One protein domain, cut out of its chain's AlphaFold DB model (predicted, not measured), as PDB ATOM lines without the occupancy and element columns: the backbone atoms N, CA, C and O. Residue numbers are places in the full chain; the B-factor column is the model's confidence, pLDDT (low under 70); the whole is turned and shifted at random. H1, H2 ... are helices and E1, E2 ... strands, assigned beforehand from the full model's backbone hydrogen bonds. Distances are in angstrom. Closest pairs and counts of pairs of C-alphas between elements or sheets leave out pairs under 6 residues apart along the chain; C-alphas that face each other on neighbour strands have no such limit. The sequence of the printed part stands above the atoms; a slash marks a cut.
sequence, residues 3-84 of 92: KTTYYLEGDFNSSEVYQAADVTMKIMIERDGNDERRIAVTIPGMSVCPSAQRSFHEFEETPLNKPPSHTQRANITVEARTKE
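AT A GLANCE: This is residues 3 to 84 of the 92 residues of an uncharacterized protein of candidate division MSBL1 archaeon SCGC-AAA259E17 (UniProt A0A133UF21). Four long antiparallel strands, in the order E1, E2, E3, E4, make a twisted ribbon, and the one named helix, H1, lies beyond one end of E3 and E4. Residues 11 to 16, at the turn of the hairpin E1 and E2, stick out. The printed part has 82 residues, running E1, E2, E3, H1, E4, mostly strand; it is extended, with a radius of gyration of the C-alphas of 19.7 A and spans of 64 by 31 by 17 A.

HOW THE PARTS SIT: Inner strands E2, residues 16 to 29, and E3, residues 35 to 48, form a hairpin at 151 degrees, with N 24 and O 40 2.8 A apart. E3 bends by 63 degrees at residue 45. Edge strand E4, residues 71 to 83, is antiparallel to E3 at 164 degrees, with N 45 and O 74 2.8 A apart. Edge strand E1, residues 3 to 11, forms a hairpin with E2 at 146 degrees, with N 6 and O 21 2.8 A apart; E1, E2 and E3 are a meander, each strand the antiparallel neighbour of the one before. H1, residues 50 to 60, is not on the sheet; every O i to N i+4 pair in it is within hydrogen-bond range.

IN THESE COORDINATES: E2 is 39.9 A long, E3 39.1 A, E4 37.8 A, E1 25.6 A and H1 15.0 A. C-alpha 3 is at (-18.246, -38.048, 58.292) and C-alpha 83 at (-2.342, -43.911, 46.584).

THE WHOLE: The C-alphas farthest apart, of Arg 31 and Glu 61, are 63.8 A apart. The printed part has no cut and no long link; residues 83 to 84 are under 70 in pLDDT.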
ATOM      1  N   LYS A   3     -17.756 -39.402  58.553       96.06
ATOM      2  CA  LYS A   3     -18.246 -38.048  58.292       96.06
ATOM      3  C   LYS A   3     -18.178 -37.259  59.587       96.06
ATOM      4  O   LYS A   3     -18.524 -37.796  60.636       96.06
ATOM      5  N   THR A   4     -17.747 -36.014  59.506       96.81
ATOM      6  CA  THR A   4     -17.768 -35.080  60.628       96.81
ATOM      7  C   THR A   4     -17.967 -33.670  60.104       96.81
ATOM      8  O   THR A   4     -17.650 -33.388  58.950       96.81
ATOM      9  N   THR A   5     -18.457 -32.784  60.957       96.06
ATOM     10  CA  THR A   5     -18.440 -31.346  60.702       96.06
ATOM     11  C   THR A   5     -17.288 -30.750  61.499       96.06
ATOM     12  O   THR A   5     -17.120 -31.060  62.678       96.06
ATOM     13  N   TYR A   6     -16.468 -29.939  60.843       93.81
ATOM     14  CA  TYR A   6     -15.402 -29.164  61.465       93.81
ATOM     15  C   TYR A   6     -15.760 -27.682  61.383       93.81
ATOM     16  O   TYR A   6     -16.260 -27.227  60.357       93.81
ATOM     17  N   TYR A   7     -15.517 -26.932  62.453       91.69
ATOM     18  CA  TYR A   7     -15.745 -25.491  62.477       91.69
ATOM     19  C   TYR A   7     -14.409 -24.788  62.270       91.69
ATOM     20  O   TYR A   7     -13.529 -24.839  63.124       91.69
ATOM     21  N   LEU A   8     -14.257 -24.178  61.098       86.38
ATOM     22  CA  LEU A   8     -13.110 -23.352  60.752       86.38
ATOM     23  C   LEU A   8     -13.263 -22.007  61.450       86.38
ATOM     24  O   LEU A   8     -14.255 -21.313  61.234       86.38
ATOM     25  N   GLU A   9     -12.280 -21.647  62.259       88.19
ATOM     26  CA  GLU A   9     -12.137 -20.294  62.778       88.19
ATOM     27  C   GLU A   9     -11.467 -19.426  61.711       88.19
ATOM     28  O   GLU A   9     -10.464 -19.820  61.110       88.19
ATOM     29  N   GLY A  10     -12.045 -18.260  61.441       78.94
ATOM     30  CA  GLY A  10     -11.471 -17.287  60.526       78.94
ATOM     31  C   GLY A  10     -11.821 -15.869  60.941       78.94
ATOM     32  O   GLY A  10     -12.897 -15.616  61.483       78.94
ATOM     33  N   ASP A  11     -10.909 -14.945  60.651       77.94
ATOM     34  CA  ASP A  11     -11.176 -13.516  60.756       77.94
ATOM     35  C   ASP A  11     -11.815 -13.040  59.448       77.94
ATOM     36  O   ASP A  11     -11.186 -13.032  58.384       77.94
ATOM     37  N   PHE A  12     -13.092 -12.674  59.521       71.75
ATOM     38  CA  PHE A  12     -13.813 -12.056  58.418       71.75
ATOM     39  C   PHE A  12     -14.204 -10.640  58.817       71.75
ATOM     40  O   PHE A  12     -15.140 -10.436  59.586       71.75
ATOM     41  N   ASN A  13     -13.517  -9.649  58.241       71.81
ATOM     42  CA  ASN A  13     -13.755  -8.228  58.501       71.81
ATOM     43  C   ASN A  13     -13.755  -7.889  60.004       71.81
ATOM     44  O   ASN A  13     -14.699  -7.259  60.486       71.81
ATOM     45  N   SER A  14     -12.703  -8.265  60.741       75.94
ATOM     46  CA  SER A  14     -12.515  -7.967  62.173       75.94
ATOM     47  C   SER A  14     -13.539  -8.625  63.104       75.94
ATOM     48  O   SER A  14     -13.791  -8.147  64.208       75.94
ATOM     49  N   SER A  15     -14.158  -9.712  62.649       78.06
ATOM     50  CA  SER A  15     -15.049 -10.547  63.450       78.06
ATOM     51  C   SER A  15     -14.572 -11.988  63.379       78.06
ATOM     52  O   SER A  15     -14.363 -12.524  62.289       78.06
ATOM     53  N   GLU A  16     -14.437 -12.619  64.544       80.75
ATOM     54  CA  GLU A  16     -14.241 -14.061  64.637       80.75
ATOM     55  C   GLU A  16     -15.524 -14.753  64.186       80.75
ATOM     56  O   GLU A  16     -16.599 -14.575  64.770       80.75
ATOM     57  N   VAL A  17     -15.422 -15.523  63.108       83.56
ATOM     58  CA  VAL A  17     -16.540 -16.289  62.571       83.56
ATOM     59  C   VAL A  17     -16.149 -17.755  62.513       83.56
ATOM     60  O   VAL A  17     -15.077 -18.118  62.030       83.56
ATOM     61  N   TYR A  18     -17.068 -18.605  62.966       86.75
ATOM     62  CA  TYR A  18     -16.958 -20.048  62.830       86.75
ATOM     63  C   TYR A  18     -17.727 -20.514  61.595       86.75
ATOM     64  O   TYR A  18     -18.958 -20.475  61.557       86.75
ATOM     65  N   GLN A  19     -17.002 -20.982  60.583       87.81
ATOM     66  CA  GLN A  19     -17.574 -21.535  59.360       87.81
ATOM     67  C   GLN A  19     -17.601 -23.063  59.439       87.81
ATOM     68  O   GLN A  19     -16.562 -23.717  59.507       87.81
ATOM     69  N   ALA A  20     -18.796 -23.652  59.386       92.25
ATOM     70  CA  ALA A  20     -18.941 -25.102  59.308       92.25
ATOM     71  C   ALA A  20     -18.439 -25.630  57.952       92.25
ATOM     72  O   ALA A  20     -18.780 -25.079  56.899       92.25
ATOM     73  N   ALA A  21     -17.669 -26.712  57.997       94.44
ATOM     74  CA  ALA A  21     -17.193 -27.475  56.855       94.44
ATOM     75  C   ALA A  21     -17.481 -28.965  57.066       94.44
ATOM     76  O   ALA A  21     -17.143 -29.538  58.105       94.44
ATOM     77  N   ASP A  22     -18.073 -29.605  56.065       96.56
ATOM     78  CA  ASP A  22     -18.328 -31.041  56.099       96.56
ATOM     79  C   ASP A  22     -17.091 -31.795  55.622       96.56
ATOM     80  O   ASP A  22     -16.621 -31.611  54.497       96.56
ATOM     81  N   VAL A  23     -16.575 -32.678  56.470       96.19
ATOM     82  CA  VAL A  23     -15.390 -33.491  56.204       96.19
ATOM     83  C   VAL A  23     -15.805 -34.949  56.058       96.19
ATOM     84  O   VAL A  23     -16.383 -35.556  56.960       96.19
ATOM     85  N   THR A  24     -15.486 -35.535  54.909       96.75
ATOM     86  CA  THR A  24     -15.660 -36.961  54.636       96.75
ATOM     87  C   THR A  24     -14.302 -37.624  54.502       96.75
ATOM     88  O   THR A  24     -13.474 -37.198  53.702       96.75
ATOM     89  N   MET A  25     -14.086 -38.703  55.251       94.06
ATOM     90  CA  MET A  25     -12.852 -39.484  55.208       94.06
ATOM     91  C   MET A  25     -13.140 -40.931  54.822       94.06
ATOM     92  O   MET A  25     -14.058 -41.581  55.340       94.06
ATOM     93  N   LYS A  26     -12.318 -41.475  53.931       92.25
ATOM     94  CA  LYS A  26     -12.339 -42.884  53.552       92.25
ATOM     95  C   LYS A  26     -10.922 -43.430  53.645       92.25
ATOM     96  O   LYS A  26     -10.020 -42.886  53.023       92.25
ATOM     97  N   ILE A  27     -10.760 -44.496  54.419       90.00
ATOM     98  CA  ILE A  27      -9.543 -45.303  54.488       90.00
ATOM     99  C   ILE A  27      -9.979 -46.721  54.134       90.00
ATOM    100  O   ILE A  27     -10.945 -47.228  54.713       90.00
ATOM    101  N   MET A  28      -9.330 -47.322  53.147       87.44
ATOM    102  CA  MET A  28      -9.612 -48.671  52.677       87.44
ATOM    103  C   MET A  28      -8.292 -49.364  52.371       87.44
ATOM    104  O   MET A  28      -7.463 -48.809  51.663       87.44
ATOM    105  N   ILE A  29      -8.130 -50.573  52.903       85.44
ATOM    106  CA  ILE A  29      -7.009 -51.457  52.591       85.44
ATOM    107  C   ILE A  29      -7.611 -52.697  51.935       85.44
ATOM    108  O   ILE A  29      -8.439 -53.383  52.542       85.44
ATOM    109  N   GLU A  30      -7.251 -52.945  50.685       82.88
ATOM    110  CA  GLU A  30      -7.692 -54.110  49.925       82.88
ATOM    111  C   GLU A  30      -6.775 -55.315  50.185       82.88
ATOM    112  O   GLU A  30      -5.653 -55.193  50.681       82.88
ATOM    113  N   ARG A  31      -7.265 -56.524  49.880       84.69
ATOM    114  CA  ARG A  31      -6.532 -57.780  50.141       84.69
ATOM    115  C   ARG A  31      -5.268 -57.941  49.297       84.69
ATOM    116  O   ARG A  31      -4.398 -58.714  49.675       84.69
ATOM    117  N   ASP A  32      -5.193 -57.257  48.164       84.69
ATOM    118  CA  ASP A  32      -4.042 -57.228  47.261       84.69
ATOM    119  C   ASP A  32      -2.989 -56.179  47.667       84.69
ATOM    120  O   ASP A  32      -1.965 -56.048  47.000       84.69
ATOM    121  N   GLY A  33      -3.217 -55.468  48.776       77.31
ATOM    122  CA  GLY A  33      -2.306 -54.457  49.300       77.31
ATOM    123  C   GLY A  33      -2.600 -53.031  48.835       77.31
ATOM    124  O   GLY A  33      -1.863 -52.130  49.235       77.31
ATOM    125  N   ASN A  34      -3.661 -52.780  48.055       80.00
ATOM    126  CA  ASN A  34      -4.025 -51.404  47.703       80.00
ATOM    127  C   ASN A  34      -4.488 -50.623  48.948       80.00
ATOM    128  O   ASN A  34      -5.480 -50.986  49.585       80.00
ATOM    129  N   ASP A  35      -3.795 -49.524  49.271       84.38
ATOM    130  CA  ASP A  35      -4.220 -48.526  50.266       84.38
ATOM    131  C   ASP A  35      -4.844 -47.326  49.538       84.38
ATOM    132  O   ASP A  35      -4.185 -46.612  48.774       84.38
ATOM    133  N   GLU A  36      -6.134 -47.110  49.777       86.69
ATOM    134  CA  GLU A  36      -6.862 -45.936  49.329       86.69
ATOM    135  C   GLU A  36      -7.215 -45.055  50.526       86.69
ATOM    136  O   GLU A  36      -8.059 -45.406  51.363       86.69
ATOM    137  N   ARG A  37      -6.667 -43.834  50.528       89.06
ATOM    138  CA  ARG A  37      -7.075 -42.779  51.458       89.06
ATOM    139  C   ARG A  37      -7.656 -41.607  50.697       89.06
ATOM    140  O   ARG A  37      -7.081 -41.128  49.719       89.06
ATOM    141  N   ARG A  38      -8.816 -41.145  51.152       92.25
ATOM    142  CA  ARG A  38      -9.507 -39.982  50.599       92.25
ATOM    143  C   ARG A  38      -9.987 -39.081  51.721       92.25
ATOM    144  O   ARG A  38     -10.584 -39.564  52.685       92.25
ATOM    145  N   ILE A  39      -9.768 -37.786  51.551       94.88
ATOM    146  CA  ILE A  39     -10.347 -36.736  52.386       94.88
ATOM    147  C   ILE A  39     -11.056 -35.773  51.445       94.88
ATOM    148  O   ILE A  39     -10.449 -35.267  50.506       94.88
ATOM    149  N   ALA A  40     -12.337 -35.532  51.695       96.31
ATOM    150  CA  ALA A  40     -13.121 -34.521  51.010       96.31
ATOM    151  C   ALA A  40     -13.610 -33.490  52.024       96.31
ATOM    152  O   ALA A  40     -14.174 -33.861  53.053       96.31
ATOM    153  N   VAL A  41     -13.412 -32.212  51.723       96.12
ATOM    154  CA  VAL A  41     -13.885 -31.083  52.526       96.12
ATOM    155  C   VAL A  41     -14.881 -30.301  51.690       96.12
ATOM    156  O   VAL A  41     -14.574 -29.927  50.560       96.12
ATOM    157  N   THR A  42     -16.073 -30.072  52.230       96.56
ATOM    158  CA  THR A  42     -17.128 -29.280  51.596       96.56
ATOM    159  C   THR A  42     -17.418 -28.047  52.431       96.56
ATOM    160  O   THR A  42     -17.766 -28.161  53.604       96.56
ATOM    161  N   ILE A  43     -17.298 -26.872  51.818       93.81
ATOM    162  CA  ILE A  43     -17.582 -25.584  52.451       93.81
ATOM    163  C   ILE A  43     -18.773 -24.948  51.723       93.81
ATOM    164  O   ILE A  43     -18.707 -24.761  50.501       93.81
ATOM    165  N   PRO A  44     -19.874 -24.627  52.424       92.12
ATOM    166  CA  PRO A  44     -20.971 -23.873  51.840       92.12
ATOM    167  C   PRO A  44     -20.578 -22.401  51.700       92.12
ATOM    168  O   PRO A  44     -19.996 -21.805  52.601       92.12
ATOM    169  N   GLY A  45     -20.951 -21.793  50.582       90.31
ATOM    170  CA  GLY A  45     -20.707 -20.386  50.311       90.31
ATOM    171  C   GLY A  45     -21.756 -19.789  49.385       90.31
ATOM    172  O   GLY A  45     -22.772 -20.410  49.059       90.31
ATOM    173  N   MET A  46     -21.496 -18.557  48.960       91.62
ATOM    174  CA  MET A  46     -22.286 -17.861  47.951       91.62
ATOM    175  C   MET A  46     -21.475 -17.772  46.666       91.62
ATOM    176  O   MET A  46     -20.304 -17.400  46.696       91.62
ATOM    177  N   SER A  47     -22.101 -18.087  45.536       93.00
ATOM    178  CA  SER A  47     -21.549 -17.789  44.219       93.00
ATOM    179  C   SER A  47     -22.293 -16.618  43.589       93.00
ATOM    180  O   SER A  47     -23.495 -16.429  43.794       93.00
ATOM    181  N   VAL A  48     -21.554 -15.820  42.823       92.62
ATOM    182  CA  VAL A  48     -22.067 -14.676  42.066       92.62
ATOM    183  C   VAL A  48     -21.848 -14.967  40.588       92.62
ATOM    184  O   VAL A  48     -20.748 -15.353  40.194       92.62
ATOM    185  N   CYS A  49     -22.888 -14.815  39.768       91.94
ATOM    186  CA  CYS A  49     -22.782 -15.033  38.330       91.94
ATOM    187  C   CYS A  49     -22.186 -13.796  37.631       91.94
ATOM    188  O   CYS A  49     -22.864 -12.767  37.553       91.94
ATOM    189  N   PRO A  50     -20.976 -13.884  37.047       91.31
ATOM    190  CA  PRO A  50     -20.378 -12.745  36.355       91.31
ATOM    191  C   PRO A  50     -21.124 -12.391  35.061       91.31
ATOM    192  O   PRO A  50     -21.114 -11.236  34.648       91.31
ATOM    193  N   SER A  51     -21.799 -13.356  34.425       92.31
ATOM    194  CA  SER A  51     -22.610 -13.086  33.229       92.31
ATOM    195  C   SER A  51     -23.812 -12.204  33.554       92.31
ATOM    196  O   SER A  51     -24.098 -11.285  32.801       92.31
ATOM    197  N   ALA A  52     -24.487 -12.455  34.681       90.81
ATOM    198  CA  ALA A  52     -25.622 -11.641  35.105       90.81
ATOM    199  C   ALA A  52     -25.173 -10.216  35.456       90.81
ATOM    200  O   ALA A  52     -25.792  -9.261  35.001       90.81
ATOM    201  N   GLN A  53     -24.057 -10.066  36.186       91.81
ATOM    202  CA  GLN A  53     -23.477  -8.743  36.472       91.81
ATOM    203  C   GLN A  53     -23.136  -7.979  35.203       91.81
ATOM    204  O   GLN A  53     -23.410  -6.787  35.109       91.81
ATOM    205  N   ARG A  54     -22.557  -8.664  34.212       92.62
ATOM    206  CA  ARG A  54     -22.237  -8.042  32.930       92.62
ATOM    207  C   ARG A  54     -23.493  -7.557  32.215       92.62
ATOM    208  O   ARG A  54     -23.504  -6.422  31.764       92.62
ATOM    209  N   SER A  55     -24.551  -8.366  32.170       92.69
ATOM    210  CA  SER A  55     -25.816  -7.948  31.564       92.69
ATOM    211  C   SER A  55     -26.396  -6.714  32.257       92.69
ATOM    212  O   SER A  55     -26.717  -5.741  31.589       92.69
ATOM    213  N   PHE A  56     -26.468  -6.691  33.590       91.69
ATOM    214  CA  PHE A  56     -26.962  -5.506  34.299       91.69
ATOM    215  C   PHE A  56     -26.074  -4.273  34.108       91.69
ATOM    216  O   PHE A  56     -26.573  -3.151  34.089       91.69
ATOM    217  N   HIS A  57     -24.765  -4.449  33.959       93.31
ATOM    218  CA  HIS A  57     -23.874  -3.340  33.637       93.31
ATOM    219  C   HIS A  57     -24.148  -2.787  32.233       93.31
ATOM    220  O   HIS A  57     -24.235  -1.577  32.057       93.31
ATOM    221  N   GLU A  58     -24.319  -3.668  31.246       94.75
ATOM    222  CA  GLU A  58     -24.564  -3.293  29.848       94.75
ATOM    223  C   GLU A  58     -25.934  -2.627  29.642       94.75
ATOM    224  O   GLU A  58     -26.039  -1.707  28.834       94.75
ATOM    225  N   PHE A  59     -26.973  -3.067  30.358       92.88
ATOM    226  CA  PHE A  59     -28.341  -2.557  30.181       92.88
ATOM    227  C   PHE A  59     -28.729  -1.433  31.148       92.88
ATOM    228  O   PHE A  59     -29.536  -0.581  30.785       92.88
ATOM    229  N   GLU A  60     -28.198  -1.439  32.372       91.50
ATOM    230  CA  GLU A  60     -28.621  -0.531  33.451       91.50
ATOM    231  C   GLU A  60     -27.465   0.333  33.986       91.50
ATOM    232  O   GLU A  60     -27.627   1.023  34.991       91.50
ATOM    233  N   GLU A  61     -26.287   0.284  33.349       90.50
ATOM    234  CA  GLU A  61     -25.076   1.035  33.731       90.50
ATOM    235  C   GLU A  61     -24.636   0.802  35.192       90.50
ATOM    236  O   GLU A  61     -23.934   1.605  35.812       90.50
ATOM    237  N   THR A  62     -25.027  -0.339  35.764       89.88
ATOM    238  CA  THR A  62     -24.723  -0.685  37.157       89.88
ATOM    239  C   THR A  62     -23.238  -1.031  37.340       89.88
ATOM    240  O   THR A  62     -22.601  -1.537  36.415       89.88
ATOM    241  N   PRO A  63     -22.615  -0.786  38.510       89.62
ATOM    242  CA  PRO A  63     -21.201  -1.113  38.709       89.62
ATOM    243  C   PRO A  63     -20.934  -2.630  38.676       89.62
ATOM    244  O   PRO A  63     -21.548  -3.384  39.426       89.62
ATOM    245  N   LEU A  64     -19.935  -3.077  37.902       85.81
ATOM    246  CA  LEU A  64     -19.594  -4.506  37.721       85.81
ATOM    247  C   LEU A  64     -19.210  -5.255  39.008       85.81
ATOM    248  O   LEU A  64     -19.302  -6.477  39.074       85.81
ATOM    249  N   ASN A  65     -18.745  -4.536  40.025       84.62
ATOM    250  CA  ASN A  65     -18.329  -5.091  41.311       84.62
ATOM    251  C   ASN A  65     -19.411  -4.976  42.396       84.62
ATOM    252  O   ASN A  65     -19.118  -5.173  43.576       84.62
ATOM    253  N   LYS A  66     -20.645  -4.627  42.022       82.31
ATOM    254  CA  LYS A  66     -21.775  -4.483  42.939       82.31
ATOM    255  C   LYS A  66     -23.004  -5.218  42.398       82.31
ATOM    256  O   LYS A  66     -22.998  -5.689  41.261       82.31
ATOM    257  N   PRO A  67     -24.043  -5.389  43.229       82.38
ATOM    258  CA  PRO A  67     -25.363  -5.751  42.739       82.38
ATOM    259  C   PRO A  67     -25.876  -4.718  41.717       82.38
ATOM    260  O   PRO A  67     -25.458  -3.558  41.774       82.38
ATOM    261  N   PRO A  68     -26.826  -5.106  40.853       89.69
ATOM    262  CA  PRO A  68     -27.528  -6.392  40.830       89.69
ATOM    263  C   PRO A  68     -26.723  -7.547  40.201       89.69
ATOM    264  O   PRO A  68     -25.826  -7.364  39.384       89.69
ATOM    265  N   SER A  69     -27.026  -8.773  40.637       89.81
ATOM    266  CA  SER A  69     -26.482 -10.021  40.089       89.81
ATOM    267  C   SER A  69     -27.397 -11.199  40.419       89.81
ATOM    268  O   SER A  69     -28.203 -11.129  41.347       89.81
ATOM    269  N   HIS A  70     -27.224 -12.311  39.706       90.50
ATOM    270  CA  HIS A  70     -27.749 -13.602  40.127       90.50
ATOM    271  C   HIS A  70     -26.788 -14.254  41.132       90.50
ATOM    272  O   HIS A  70     -25.664 -14.633  40.782       90.50
ATOM    273  N   THR A  71     -27.244 -14.393  42.377       92.81
ATOM    274  CA  THR A  71     -26.488 -15.013  43.471       92.81
ATOM    275  C   THR A  71     -27.201 -16.247  43.995       92.81
ATOM    276  O   THR A  71     -28.419 -16.221  44.169       92.81
ATOM    277  N   GLN A  72     -26.453 -17.298  44.321       94.56
ATOM    278  CA  GLN A  72     -27.021 -18.530  44.867       94.56
ATOM    279  C   GLN A  72     -26.094 -19.165  45.901       94.56
ATOM    280  O   GLN A  72     -24.881 -18.941  45.896       94.56
ATOM    281  N   ARG A  73     -26.669 -19.997  46.772       94.56
ATOM    282  CA  ARG A  73     -25.885 -20.862  47.653       94.56
ATOM    283  C   ARG A  73     -25.206 -21.939  46.809       94.56
ATOM    284  O   ARG A  73     -25.859 -22.579  45.988       94.56
ATOM    285  N   ALA A  74     -23.916 -22.152  47.032       95.38
ATOM    286  CA  ALA A  74     -23.134 -23.185  46.368       95.38
ATOM    287  C   ALA A  74     -22.220 -23.887  47.373       95.38
ATOM    288  O   ALA A  74     -21.729 -23.267  48.313       95.38
ATOM    289  N   ASN A  75     -21.977 -25.175  47.157       95.31
ATOM    290  CA  ASN A  75     -21.012 -25.942  47.931       95.31
ATOM    291  C   ASN A  75     -19.722 -26.075  47.126       95.31
ATOM    292  O   ASN A  75     -19.757 -26.502  45.972       95.31
ATOM    293  N   ILE A  76     -18.595 -25.730  47.741       94.12
ATOM    294  CA  ILE A  76     -17.269 -25.981  47.180       94.12
ATOM    295  C   ILE A  76     -16.730 -27.230  47.858       94.12
ATOM    296  O   ILE A  76     -16.522 -27.229  49.070       94.12
ATOM    297  N   THR A  77     -16.504 -28.287  47.080       96.38
ATOM    298  CA  THR A  77     -15.921 -29.535  47.576       96.38
ATOM    299  C   THR A  77     -14.527 -29.721  46.992       96.38
ATOM    300  O   THR A  77     -14.362 -29.752  45.775       96.38
ATOM    301  N   VAL A  78     -13.533 -29.885  47.865       95.19
ATOM    302  CA  VAL A  78     -12.164 -30.266  47.499       95.19
ATOM    303  C   VAL A  78     -11.915 -31.678  48.002       95.19
ATOM    304  O   VAL A  78     -12.107 -31.956  49.184       95.19
ATOM    305  N   GLU A  79     -11.491 -32.572  47.112       95.69
ATOM    306  CA  GLU A  79     -11.144 -33.949  47.454       95.69
ATOM    307  C   GLU A  79      -9.673 -34.222  47.144       95.69
ATOM    308  O   GLU A  79      -9.213 -34.026  46.020       95.69
ATOM    309  N   ALA A  80      -8.951 -34.721  48.144       92.88
ATOM    310  CA  ALA A  80      -7.603 -35.243  48.004       92.88
ATOM    311  C   ALA A  80      -7.634 -36.770  48.106       92.88
ATOM    312  O   ALA A  80      -8.270 -37.339  49.000       92.88
ATOM    313  N   ARG A  81      -6.928 -37.438  47.190       90.75
ATOM    314  CA  ARG A  81      -6.745 -38.891  47.190       90.75
ATOM    315  C   ARG A  81      -5.259 -39.198  47.213       90.75
ATOM    316  O   ARG A  81      -4.527 -38.681  46.374       90.75
ATOM    317  N   THR A  82      -4.834 -40.071  48.115       83.25
ATOM    318  CA  THR A  82      -3.475 -40.615  48.104       83.25
ATOM    319  C   THR A  82      -3.545 -42.093  47.756       83.25
ATOM    320  O   THR A  82      -4.384 -42.827  48.283       83.25
ATOM    321  N   LYS A  83      -2.670 -42.512  46.847       69.94
ATOM    322  CA  LYS A  83      -2.342 -43.911  46.584       69.94
ATOM    323  C   LYS A  83      -0.879 -44.046  46.995       69.94
ATOM    324  O   LYS A  83      -0.091 -43.205  46.580       69.94
ATOM    325  N   GLU A  84      -0.572 -45.035  47.827       59.00
ATOM    326  CA  GLU A  84       0.705 -45.229  48.544       59.00
ATOM    327  C   GLU A  84       0.892 -44.413  49.835       59.00
ATOM    328  O   GLU A  84       0.339 -43.326  50.033       59.00
TER     329      GLU A  84